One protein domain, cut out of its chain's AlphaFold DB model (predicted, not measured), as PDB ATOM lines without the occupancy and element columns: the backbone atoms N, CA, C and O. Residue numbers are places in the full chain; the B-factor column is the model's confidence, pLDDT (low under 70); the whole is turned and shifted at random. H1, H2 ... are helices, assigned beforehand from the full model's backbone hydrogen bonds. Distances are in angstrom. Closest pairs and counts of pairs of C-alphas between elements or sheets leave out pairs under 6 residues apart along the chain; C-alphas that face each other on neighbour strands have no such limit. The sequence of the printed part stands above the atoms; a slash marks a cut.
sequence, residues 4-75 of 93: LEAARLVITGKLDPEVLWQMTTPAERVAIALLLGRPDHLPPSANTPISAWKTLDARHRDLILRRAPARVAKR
ATOM      1  N   LEU A   4     -32.631   5.528 -28.122       92.75
ATOM      2  CA  LEU A   4     -32.844   4.485 -29.137       92.75
ATOM      3  C   LEU A   4     -33.926   4.851 -30.159       92.75
ATOM      4  O   LEU A   4     -33.758   4.581 -31.343       92.75
ATOM      5  N   GLU A   5     -35.024   5.456 -29.707       93.44
ATOM      6  CA  GLU A   5     -36.109   5.865 -30.598       93.44
ATOM      7  C   GLU A   5     -35.673   7.045 -31.462       93.44
ATOM      8  O   GLU A   5     -35.917   7.037 -32.661       93.44
ATOM      9  N   ALA A   6     -34.938   8.003 -30.891       92.75
ATOM     10  CA  ALA A   6     -34.347   9.103 -31.650       92.75
ATOM     11  C   ALA A   6     -33.422   8.588 -32.766       92.75
ATOM     12  O   ALA A   6     -33.570   8.968 -33.925       92.75
ATOM     13  N   ALA A   7     -32.526   7.648 -32.441       92.94
ATOM     14  CA  ALA A   7     -31.667   7.003 -33.431       92.94
ATOM     15  C   ALA A   7     -32.486   6.268 -34.509       92.94
ATOM     16  O   ALA A   7     -32.178   6.372 -35.694       92.94
ATOM     17  N   ARG A   8     -33.563   5.568 -34.123       93.62
ATOM     18  CA  ARG A   8     -34.459   4.886 -35.068       93.62
ATOM     19  C   ARG A   8     -35.138   5.872 -36.018       93.62
ATOM     20  O   ARG A   8     -35.144   5.633 -37.220       93.62
ATOM     21  N   LEU A   9     -35.678   6.972 -35.495       94.06
ATOM     22  CA  LEU A   9     -36.357   7.990 -36.295       94.06
ATOM     23  C   LEU A   9     -35.412   8.609 -37.328       94.06
ATOM     24  O   LEU A   9     -35.792   8.687 -38.496       94.06
ATOM     25  N   VAL A  10     -34.174   8.918 -36.932       93.69
ATOM     26  CA  VAL A  10     -33.131   9.412 -37.846       93.69
ATOM     27  C   VAL A  10     -32.797   8.381 -38.929       93.69
ATOM     28  O   VAL A  10     -32.788   8.724 -40.106       93.69
ATOM     29  N   ILE A  11     -32.583   7.105 -38.572       92.81
ATOM     30  CA  ILE A  11     -32.301   6.036 -39.555       92.81
ATOM     31  C   ILE A  11     -33.443   5.890 -40.564       92.81
ATOM     32  O   ILE A  11     -33.201   5.677 -41.747       92.81
ATOM     33  N   THR A  12     -34.690   5.995 -40.101       94.00
ATOM     34  CA  THR A  12     -35.877   5.859 -40.958       94.00
ATOM     35  C   THR A  12     -36.228   7.125 -41.745       94.00
ATOM     36  O   THR A  12     -37.237   7.123 -42.443       94.00
ATOM     37  N   GLY A  13     -35.453   8.208 -41.608       92.38
ATOM     38  CA  GLY A  13     -35.733   9.493 -42.257       92.38
ATOM     39  C   GLY A  13     -36.991  10.199 -41.740       92.38
ATOM     40  O   GLY A  13     -37.489  11.116 -42.379       92.38
ATOM     41  N   LYS A  14     -37.528   9.773 -40.589       93.88
ATOM     42  CA  LYS A  14     -38.742  10.344 -39.978       93.88
ATOM     43  C   LYS A  14     -38.467  11.579 -39.128       93.88
ATOM     44  O   LYS A  14     -39.406  12.234 -38.692       93.88
ATOM     45  N   LEU A  15     -37.196  11.852 -38.844       92.75
ATOM     46  CA  LEU A  15     -36.760  13.016 -38.094       92.75
ATOM     47  C   LEU A  15     -35.442  13.521 -38.670       92.75
ATOM     48  O   LEU A  15     -34.488  12.750 -38.798       92.75
ATOM     49  N   ASP A  16     -35.406  14.812 -38.982       93.19
ATOM     50  CA  ASP A  16     -34.189  15.504 -39.394       93.19
ATOM     51  C   ASP A  16     -33.213  15.596 -38.201       93.19
ATOM     52  O   ASP A  16     -33.620  16.033 -37.114       93.19
ATOM     53  N   PRO A  17     -31.941  15.185 -38.364       92.25
ATOM     54  CA  PRO A  17     -30.911  15.362 -37.347       92.25
ATOM     55  C   PRO A  17     -30.805  16.793 -36.812       92.25
ATOM     56  O   PRO A  17     -30.667  16.961 -35.605       92.25
ATOM     57  N   GLU A  18     -30.912  17.819 -37.658       92.00
ATOM     58  CA  GLU A  18     -30.760  19.214 -37.234       92.00
ATOM     59  C   GLU A  18     -31.880  19.649 -36.286       92.00
ATOM     60  O   GLU A  18     -31.626  20.315 -35.282       92.00
ATOM     61  N   VAL A  19     -33.110  19.193 -36.534       92.81
ATOM     62  CA  VAL A  19     -34.245  19.417 -35.623       92.81
ATOM     63  C   VAL A  19     -34.043  18.654 -34.316       92.81
ATOM     64  O   VAL A  19     -34.285  19.183 -33.232       92.81
ATOM     65  N   LEU A  20     -33.558  17.414 -34.397       93.06
ATOM     66  CA  LEU A  20     -33.280  16.599 -33.218       93.06
ATOM     67  C   LEU A  20     -32.231  17.252 -32.306       93.06
ATOM     68  O   LEU A  20     -32.409  17.257 -31.088       93.06
ATOM     69  N   TRP A  21     -31.173  17.841 -32.872       93.19
ATOM     70  CA  TRP A  21     -30.098  18.467 -32.096       93.19
ATOM     71  C   TRP A  21     -30.551  19.674 -31.284       93.19
ATOM     72  O   TRP A  21     -29.968  19.933 -30.232       93.19
ATOM     73  N   GLN A  22     -31.616  20.354 -31.705       92.06
ATOM     74  CA  GLN A  22     -32.220  21.457 -30.952       92.06
ATOM     75  C   GLN A  22     -32.975  20.981 -29.700       92.06
ATOM     76  O   GLN A  22     -33.229  21.773 -28.798       92.06
ATOM     77  N   MET A  23     -33.326  19.692 -29.626       90.88
ATOM     78  CA  MET A  23     -34.150  19.111 -28.558       90.88
ATOM     79  C   MET A  23     -33.392  18.109 -27.673       90.88
ATOM     80  O   MET A  23     -33.977  17.540 -26.750       90.88
ATOM     81  N   THR A  24     -32.109  17.863 -27.950       92.31
ATOM     82  CA  THR A  24     -31.282  16.893 -27.217       92.31
ATOM     83  C   THR A  24     -30.197  17.570 -26.401       92.31
ATOM     84  O   THR A  24     -29.534  18.496 -26.862       92.31
ATOM     85  N   THR A  25     -29.923  17.021 -25.224       93.38
ATOM     86  CA  THR A  25     -28.722  17.358 -24.456       93.38
ATOM     87  C   THR A  25     -27.445  16.894 -25.181       93.38
ATOM     88  O   THR A  25     -27.493  15.973 -26.005       93.38
ATOM     89  N   PRO A  26     -26.261  17.450 -24.849       92.50
ATOM     90  CA  PRO A  26     -24.994  16.987 -25.420       92.50
ATOM     91  C   PRO A  26     -24.745  15.484 -25.226       92.50
ATOM     92  O   PRO A  26     -24.269  14.816 -26.143       92.50
ATOM     93  N   ALA A  27     -25.106  14.933 -24.062       94.12
ATOM     94  CA  ALA A  27     -24.969  13.506 -23.778       94.12
ATOM     95  C   ALA A  27     -25.893  12.648 -24.654       94.12
ATOM     96  O   ALA A  27     -25.449  11.644 -25.214       94.12
ATOM     97  N   GLU A  28     -27.149  13.068 -24.833       95.19
ATOM     98  CA  GLU A  28     -28.086  12.396 -25.737       95.19
ATOM     99  C   GLU A  28     -27.597  12.454 -27.186       95.19
ATOM    100  O   GLU A  28     -27.578  11.420 -27.850       95.19
ATOM    101  N   ARG A  29     -27.126  13.615 -27.664       95.38
ATOM    102  CA  ARG A  29     -26.565  13.756 -29.018       95.38
ATOM    103  C   ARG A  29     -25.387  12.812 -29.242       95.38
ATOM    104  O   ARG A  29     -25.358  12.111 -30.253       95.38
ATOM    105  N   VAL A  30     -24.443  12.747 -28.300       96.50
ATOM    106  CA  VAL A  30     -23.308  11.812 -28.376       96.50
ATOM    107  C   VAL A  30     -23.801  10.366 -28.413       96.50
ATOM    108  O   VAL A  30     -23.373   9.593 -29.270       96.50
ATOM    109  N   ALA A  31     -24.732   9.992 -27.534       96.19
ATOM    110  CA  ALA A  31     -25.273   8.639 -27.508       96.19
ATOM    111  C   ALA A  31     -25.972   8.273 -28.831       96.19
ATOM    112  O   ALA A  31     -25.725   7.201 -29.384       96.19
ATOM    113  N   ILE A  32     -26.787   9.173 -29.384       96.44
ATOM    114  CA  ILE A  32     -27.467   8.979 -30.671       96.44
ATOM    115  C   ILE A  32     -26.435   8.840 -31.797       96.44
ATOM    116  O   ILE A  32     -26.484   7.862 -32.538       96.44
ATOM    117  N   ALA A  33     -25.459   9.744 -31.901       95.75
ATOM    118  CA  ALA A  33     -24.415   9.694 -32.929       95.75
ATOM    119  C   ALA A  33     -23.630   8.366 -32.917       95.75
ATOM    120  O   ALA A  33     -23.384   7.764 -33.969       95.75
ATOM    121  N   LEU A  34     -23.293   7.864 -31.724       95.44
ATOM    122  CA  LEU A  34     -22.605   6.582 -31.554       95.44
ATOM    123  C   LEU A  34     -23.496   5.387 -31.929       95.44
ATOM    124  O   LEU A  34     -23.007   4.456 -32.572       95.44
ATOM    125  N   LEU A  35     -24.793   5.416 -31.594       95.50
ATOM    126  CA  LEU A  35     -25.762   4.388 -32.007       95.50
ATOM    127  C   LEU A  35     -25.967   4.359 -33.523       95.50
ATOM    128  O   LEU A  35     -26.062   3.284 -34.107       95.50
ATOM    129  N   LEU A  36     -25.994   5.528 -34.163       94.50
ATOM    130  CA  LEU A  36     -26.080   5.658 -35.618       94.50
ATOM    131  C   LEU A  36     -24.790   5.212 -36.321       94.50
ATOM    132  O   LEU A  36     -24.786   4.944 -37.521       94.50
ATOM    133  N   GLY A  37     -23.672   5.163 -35.597       93.06
ATOM    134  CA  GLY A  37     -22.359   4.951 -36.183       93.06
ATOM    135  C   GLY A  37     -21.919   6.078 -37.116       93.06
ATOM    136  O   GLY A  37     -21.221   5.801 -38.096       93.06
ATOM    137  N   ARG A  38     -22.353   7.310 -36.811       92.56
ATOM    138  CA  ARG A  38     -22.121   8.542 -37.575       92.56
ATOM    139  C   ARG A  38     -21.283   9.507 -36.726       92.56
ATOM    140  O   ARG A  38     -21.856  10.303 -35.983       92.56
ATOM    141  N   PRO A  39     -19.942   9.427 -36.787       86.62
ATOM    142  CA  PRO A  39     -19.077  10.319 -36.015       86.62
ATOM    143  C   PRO A  39     -19.254  11.789 -36.418       86.62
ATOM    144  O   PRO A  39     -19.094  12.657 -35.573       86.62
ATOM    145  N   ASP A  40     -19.683  12.059 -37.654       91.62
ATOM    146  CA  ASP A  40     -19.966  13.411 -38.157       91.62
ATOM    147  C   ASP A  40     -21.098  14.111 -37.385       91.62
ATOM    148  O   ASP A  40     -21.217  15.330 -37.411       91.62
ATOM    149  N   HIS A  41     -21.940  13.352 -36.674       93.62
ATOM    150  CA  HIS A  41     -23.014  13.904 -35.848       93.62
ATOM    151  C   HIS A  41     -22.547  14.259 -34.424       93.62
ATOM    152  O   HIS A  41     -23.311  14.858 -33.659       93.62
ATOM    153  N   LEU A  42     -21.314  13.904 -34.042       94.06
ATOM    154  CA  LEU A  42     -20.764  14.249 -32.732       94.06
ATOM    155  C   LEU A  42     -20.572  15.769 -32.616       94.06
ATOM    156  O   LEU A  42     -20.181  16.422 -33.583       94.06
ATOM    157  N   PRO A  43     -20.822  16.358 -31.436       93.25
ATOM    158  CA  PRO A  43     -20.472  17.749 -31.204       93.25
ATOM    159  C   PRO A  43     -18.939  17.917 -31.206       93.25
ATOM    160  O   PRO A  43     -18.224  16.980 -30.834       93.25
ATOM    161  N   PRO A  44     -18.412  19.112 -31.540       92.00
ATOM    162  CA  PRO A  44     -16.968  19.359 -31.592       92.00
ATOM    163  C   PRO A  44     -16.225  19.004 -30.295       92.00
ATOM    164  O   PRO A  44     -15.115  18.486 -30.337       92.00
ATOM    165  N   SER A  45     -16.863  19.201 -29.138       92.06
ATOM    166  CA  SER A  45     -16.313  18.861 -27.818       92.06
ATOM    167  C   SER A  45     -16.176  17.352 -27.557       92.06
ATOM    168  O   SER A  45     -15.475  16.948 -26.630       92.06
ATOM    169  N   ALA A  46     -16.817  16.509 -28.369       94.12
ATOM    170  CA  ALA A  46     -16.865  15.056 -28.230       94.12
ATOM    171  C   ALA A  46     -16.387  14.323 -29.499       94.12
ATOM    172  O   ALA A  46     -16.766  13.179 -29.733       94.12
ATOM    173  N   ASN A  47     -15.560  14.964 -30.330       92.50
ATOM    174  CA  ASN A  47     -15.116  14.427 -31.623       92.50
ATOM    175  C   ASN A  47     -14.054  13.307 -31.536       92.50
ATOM    176  O   ASN A  47     -13.645  12.766 -32.563       92.50
ATOM    177  N   THR A  48     -13.615  12.930 -30.332       92.19
ATOM    178  CA  THR A  48     -12.705  11.797 -30.110       92.19
ATOM    179  C   THR A  48     -13.413  10.694 -29.324       92.19
ATOM    180  O   THR A  48     -14.306  10.990 -28.528       92.19
ATOM    181  N   PRO A  49     -13.002   9.418 -29.455       92.31
ATOM    182  CA  PRO A  49     -13.613   8.334 -28.686       92.31
ATOM    183  C   PRO A  49     -13.570   8.561 -27.170       92.31
ATOM    184  O   PRO A  49     -14.534   8.258 -26.472       92.31
ATOM    185  N   ILE A  50     -12.471   9.127 -26.656       93.88
ATOM    186  CA  ILE A  50     -12.304   9.401 -25.225       93.88
ATOM    187  C   ILE A  50     -13.217  10.544 -24.783       93.88
ATOM    188  O   ILE A  50     -13.878  10.419 -23.751       93.88
ATOM    189  N   SER A  51     -13.271  11.648 -25.536       94.25
ATOM    190  CA  SER A  51     -14.135  12.776 -25.178       94.25
ATOM    191  C   SER A  51     -15.614  12.398 -25.263       94.25
ATOM    192  O   SER A  51     -16.335  12.630 -24.296       94.25
ATOM    193  N   ALA A  52     -16.036  11.686 -26.315       94.81
ATOM    194  CA  ALA A  52     -17.380  11.115 -26.417       94.81
ATOM    195  C   ALA A  52     -17.721  10.214 -25.224       94.81
ATOM    196  O   ALA A  52     -18.777  10.360 -24.612       94.81
ATOM    197  N   TRP A  53     -16.812   9.317 -24.836       94.50
ATOM    198  CA  TRP A  53     -17.026   8.426 -23.696       94.50
ATOM    199  C   TRP A  53     -17.183   9.171 -22.367       94.50
ATOM    200  O   TRP A  53     -18.018   8.795 -21.536       94.50
ATOM    201  N   LYS A  54     -16.410  10.244 -22.168       95.31
ATOM    202  CA  LYS A  54     -16.491  11.100 -20.976       95.31
ATOM    203  C   LYS A  54     -17.820  11.852 -20.884       95.31
ATOM    204  O   LYS A  54     -18.298  12.038 -19.773       95.31
ATOM    205  N   THR A  55     -18.430  12.223 -22.012       95.38
ATOM    206  CA  THR A  55     -19.745  12.891 -22.041       95.38
ATOM    207  C   THR A  55     -20.891  11.973 -21.601       95.38
ATOM    208  O   THR A  55     -21.911  12.452 -21.113       95.38
ATOM    209  N   LEU A  56     -20.745  10.656 -21.765       94.44
ATOM    210  CA  LEU A  56     -21.789   9.692 -21.421       94.44
ATOM    211  C   LEU A  56     -21.784   9.334 -19.930       94.44
ATOM    212  O   LEU A  56     -20.729   9.061 -19.354       94.44
ATOM    213  N   ASP A  57     -22.974   9.218 -19.343       93.25
ATOM    214  CA  ASP A  57     -23.172   8.564 -18.047       93.25
ATOM    215  C   ASP A  57     -23.102   7.025 -18.154       93.25
ATOM    216  O   ASP A  57     -23.030   6.444 -19.242       93.25
ATOM    217  N   ALA A  58     -23.138   6.340 -17.008       92.06
ATOM    218  CA  ALA A  58     -23.047   4.881 -16.941       92.06
ATOM    219  C   ALA A  58     -24.151   4.156 -17.735       92.06
ATOM    220  O   ALA A  58     -23.887   3.128 -18.364       92.06
ATOM    221  N   ARG A  59     -25.375   4.696 -17.750       92.25
ATOM    222  CA  ARG A  59     -26.519   4.093 -18.444       92.25
ATOM    223  C   ARG A  59     -26.344   4.187 -19.955       92.25
ATOM    224  O   ARG A  59     -26.575   3.205 -20.662       92.25
ATOM    225  N   HIS A  60     -25.917   5.342 -20.454       93.94
ATOM    226  CA  HIS A  60     -25.611   5.523 -21.865       93.94
ATOM    227  C   HIS A  60     -24.431   4.648 -22.290       93.94
ATOM    228  O   HIS A  60     -24.523   3.967 -23.307       93.94
ATOM    229  N   ARG A  61     -23.362   4.585 -21.492       94.75
ATOM    230  CA  ARG A  61     -22.196   3.727 -21.763       94.75
ATOM    231  C   ARG A  61     -22.581   2.259 -21.951       94.75
ATOM    232  O   ARG A  61     -22.212   1.666 -22.965       94.75
ATOM    233  N   ASP A  62     -23.363   1.689 -21.033       92.88
ATOM    234  CA  ASP A  62     -23.830   0.299 -21.151       92.88
ATOM    235  C   ASP A  62     -24.703   0.089 -22.399       92.88
ATOM    236  O   ASP A  62     -24.524  -0.887 -23.133       92.88
ATOM    237  N   LEU A  63     -25.595   1.037 -22.701       92.88
ATOM    238  CA  LEU A  63     -26.417   0.990 -23.908       92.88
ATOM    239  C   LEU A  63     -25.565   0.982 -25.187       92.88
ATOM    240  O   LEU A  63     -25.793   0.145 -26.067       92.88
ATOM    241  N   ILE A  64     -24.588   1.887 -25.293       94.00
ATOM    242  CA  ILE A  64     -23.704   2.005 -26.459       94.00
ATOM    243  C   ILE A  64     -22.905   0.720 -26.662       94.00
ATOM    244  O   ILE A  64     -22.906   0.178 -27.766       94.00
ATOM    245  N   LEU A  65     -22.298   0.171 -25.607       91.88
ATOM    246  CA  LEU A  65     -21.528  -1.073 -25.710       91.88
ATOM    247  C   LEU A  65     -22.379  -2.274 -26.158       91.88
ATOM    248  O   LEU A  65     -21.845  -3.221 -26.734       91.88
ATOM    249  N   ARG A  66     -23.696  -2.250 -25.912       90.56
ATOM    250  CA  ARG A  66     -24.628  -3.317 -26.311       90.56
ATOM    251  C   ARG A  66     -25.207  -3.150 -27.710       90.56
ATOM    252  O   ARG A  66     -25.529  -4.154 -28.341       90.56
ATOM    253  N   ARG A  67     -25.452  -1.912 -28.148       92.12
ATOM    254  CA  ARG A  67     -26.308  -1.624 -29.313       92.12
ATOM    255  C   ARG A  67     -25.613  -0.864 -30.433       92.12
ATOM    256  O   ARG A  67     -26.111  -0.904 -31.553       92.12
ATOM    257  N   ALA A  68     -24.500  -0.184 -30.163       92.31
ATOM    258  CA  ALA A  68     -23.786   0.530 -31.211       92.31
ATOM    259  C   ALA A  68     -23.147  -0.448 -32.214       92.31
ATOM    260  O   ALA A  68     -22.791  -1.575 -31.849       92.31
ATOM    261  N   PRO A  69     -22.946  -0.026 -33.475       92.38
ATOM    262  CA  PRO A  69     -22.236  -0.823 -34.463       92.38
ATOM    263  C   PRO A  69     -20.865  -1.268 -33.946       92.38
ATOM    264  O   PRO A  69     -20.136  -0.481 -33.338       92.38
ATOM    265  N   ALA A  70     -20.467  -2.507 -34.247       89.81
ATOM    266  CA  ALA A  70     -19.240  -3.103 -33.706       89.81
ATOM    267  C   ALA A  70     -17.985  -2.246 -33.956       89.81
ATOM    268  O   ALA A  70     -17.124  -2.145 -33.088       89.81
ATOM    269  N   ARG A  71     -17.899  -1.581 -35.118       90.19
ATOM    270  CA  ARG A  71     -16.792  -0.672 -35.466       90.19
ATOM    271  C   ARG A  71     -16.670   0.540 -34.534       90.19
ATOM    272  O   ARG A  71     -15.566   1.033 -34.343       90.19
ATOM    273  N   VAL A  72     -17.787   1.012 -33.977       91.31
ATOM    274  CA  VAL A  72     -17.820   2.115 -33.009       91.31
ATOM    275  C   VAL A  72     -17.531   1.582 -31.622       91.31
ATOM    276  O   VAL A  72     -16.615   2.077 -30.977       91.31
ATOM    277  N   ALA A  73     -18.246   0.534 -31.201       89.62
ATOM    278  CA  ALA A  73     -18.071  -0.058 -29.880       89.62
ATOM    279  C   ALA A  73     -16.599  -0.421 -29.620       89.62
ATOM    280  O   ALA A  73     -16.056  -0.011 -28.607       89.62
ATOM    281  N   LYS A  74     -15.915  -1.054 -30.586       90.50
ATOM    282  CA  LYS A  74     -14.486  -1.420 -30.504       90.50
ATOM    283  C   LYS A  74     -13.522  -0.253 -30.271       90.50
ATOM    284  O   LYS A  74     -12.403  -0.483 -29.831       90.50
ATOM    285  N   ARG A  75     -13.914   0.977 -30.614       90.06
ATOM    286  CA  ARG A  75     -13.085   2.182 -30.446       90.06
ATOM    287  C   ARG A  75     -13.334   2.883 -29.114       90.06
ATOM    288  O   ARG A  75     -12.601   3.809 -28.781       90.06
TER     289      ARG A  75
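AT A GLANCE: This is residues 4 to 75 of the 93 residues of an uncharacterized protein of Acetobacter sp. DsW_063 (UniProt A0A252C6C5). Look first for H3, the helix in the middle of a small rounded ball of helices: H1 and the short H2 lie on one side of it, and H4, H5 and the short H6 on the other. H5 runs side by side with H3, while H1 and H4 cross it more steeply, and a long loop, residues 37 to 48, joins H3 to H4. The printed part has 72 residues with six named helices, H1 to H6 in that order along the chain, and no named strand; its class is all helix, with 45 residues in the helices. It is compact, with a radius of gyration of the C-alphas of 11.1 A, and spans 28 by 23 by 21 A.

IN THESE COORDINATES: Find C-alpha 4 at (-32.844, 4.485, -29.137); from there H1 runs through residues 4 to 11, 10.5 A from first to last C-alpha. H2 follows at residues 17 to 21, 6.2 A long. At C-alpha 26, (-24.994, 16.987, -25.420), H3 begins, the longest helix, and runs 15.3 A to residue 36. H4 takes residues 49 to 55 over 10.1 A, and H5 residues 58 to 67 over 14.4 A. H6, residues 70 to 73, measures 5.0 A and ends at C-alpha 73, (-18.071, -0.058, -29.880).

HOW THE PARTS SIT: Begin at the hub, H3, which touches three helices. H1 touches it at a steep tilt of 59 degrees, the same way, and the closest C-alphas, those of Ala 7 and Ile 32, are 5.4 A apart. H4 touches it at a steep tilt of 42 degrees, opposite ways, with the C-alphas of Ala 27 and Thr 55 closest at 5.5 A; H3 and H4 form a helical hairpin. H5 touches H3 at a shallow tilt of 12 degrees, the same way, closest at the C-alphas of Leu 35 and Ile 64, 6.4 A. H2 is close to H3 but not clearly touching, with the C-alphas of Trp 21 and Arg 29 closest at 6.6 A. H6 is close to H5 but not clearly touching, with the C-alphas of Leu 65 and Ala 73 closest at 5.5 A. H1 and H5 are apart, as are H2 and H4. In H1, H2, H3, H4 and H5 every O i to N i+4 pair is within hydrogen-bond range; H6 is too short for such a pair.

THE WHOLE: The two C-alphas farthest apart, those of Lys 14 and Ile 50, are 30.3 A apart. The printed part, residues 4 to 75, has no cut. The link from H3 to H4 is long, with 12 residues, and the other links are tight. The mean pLDDT of the printed part is 93.1, and no printed residue is under 70.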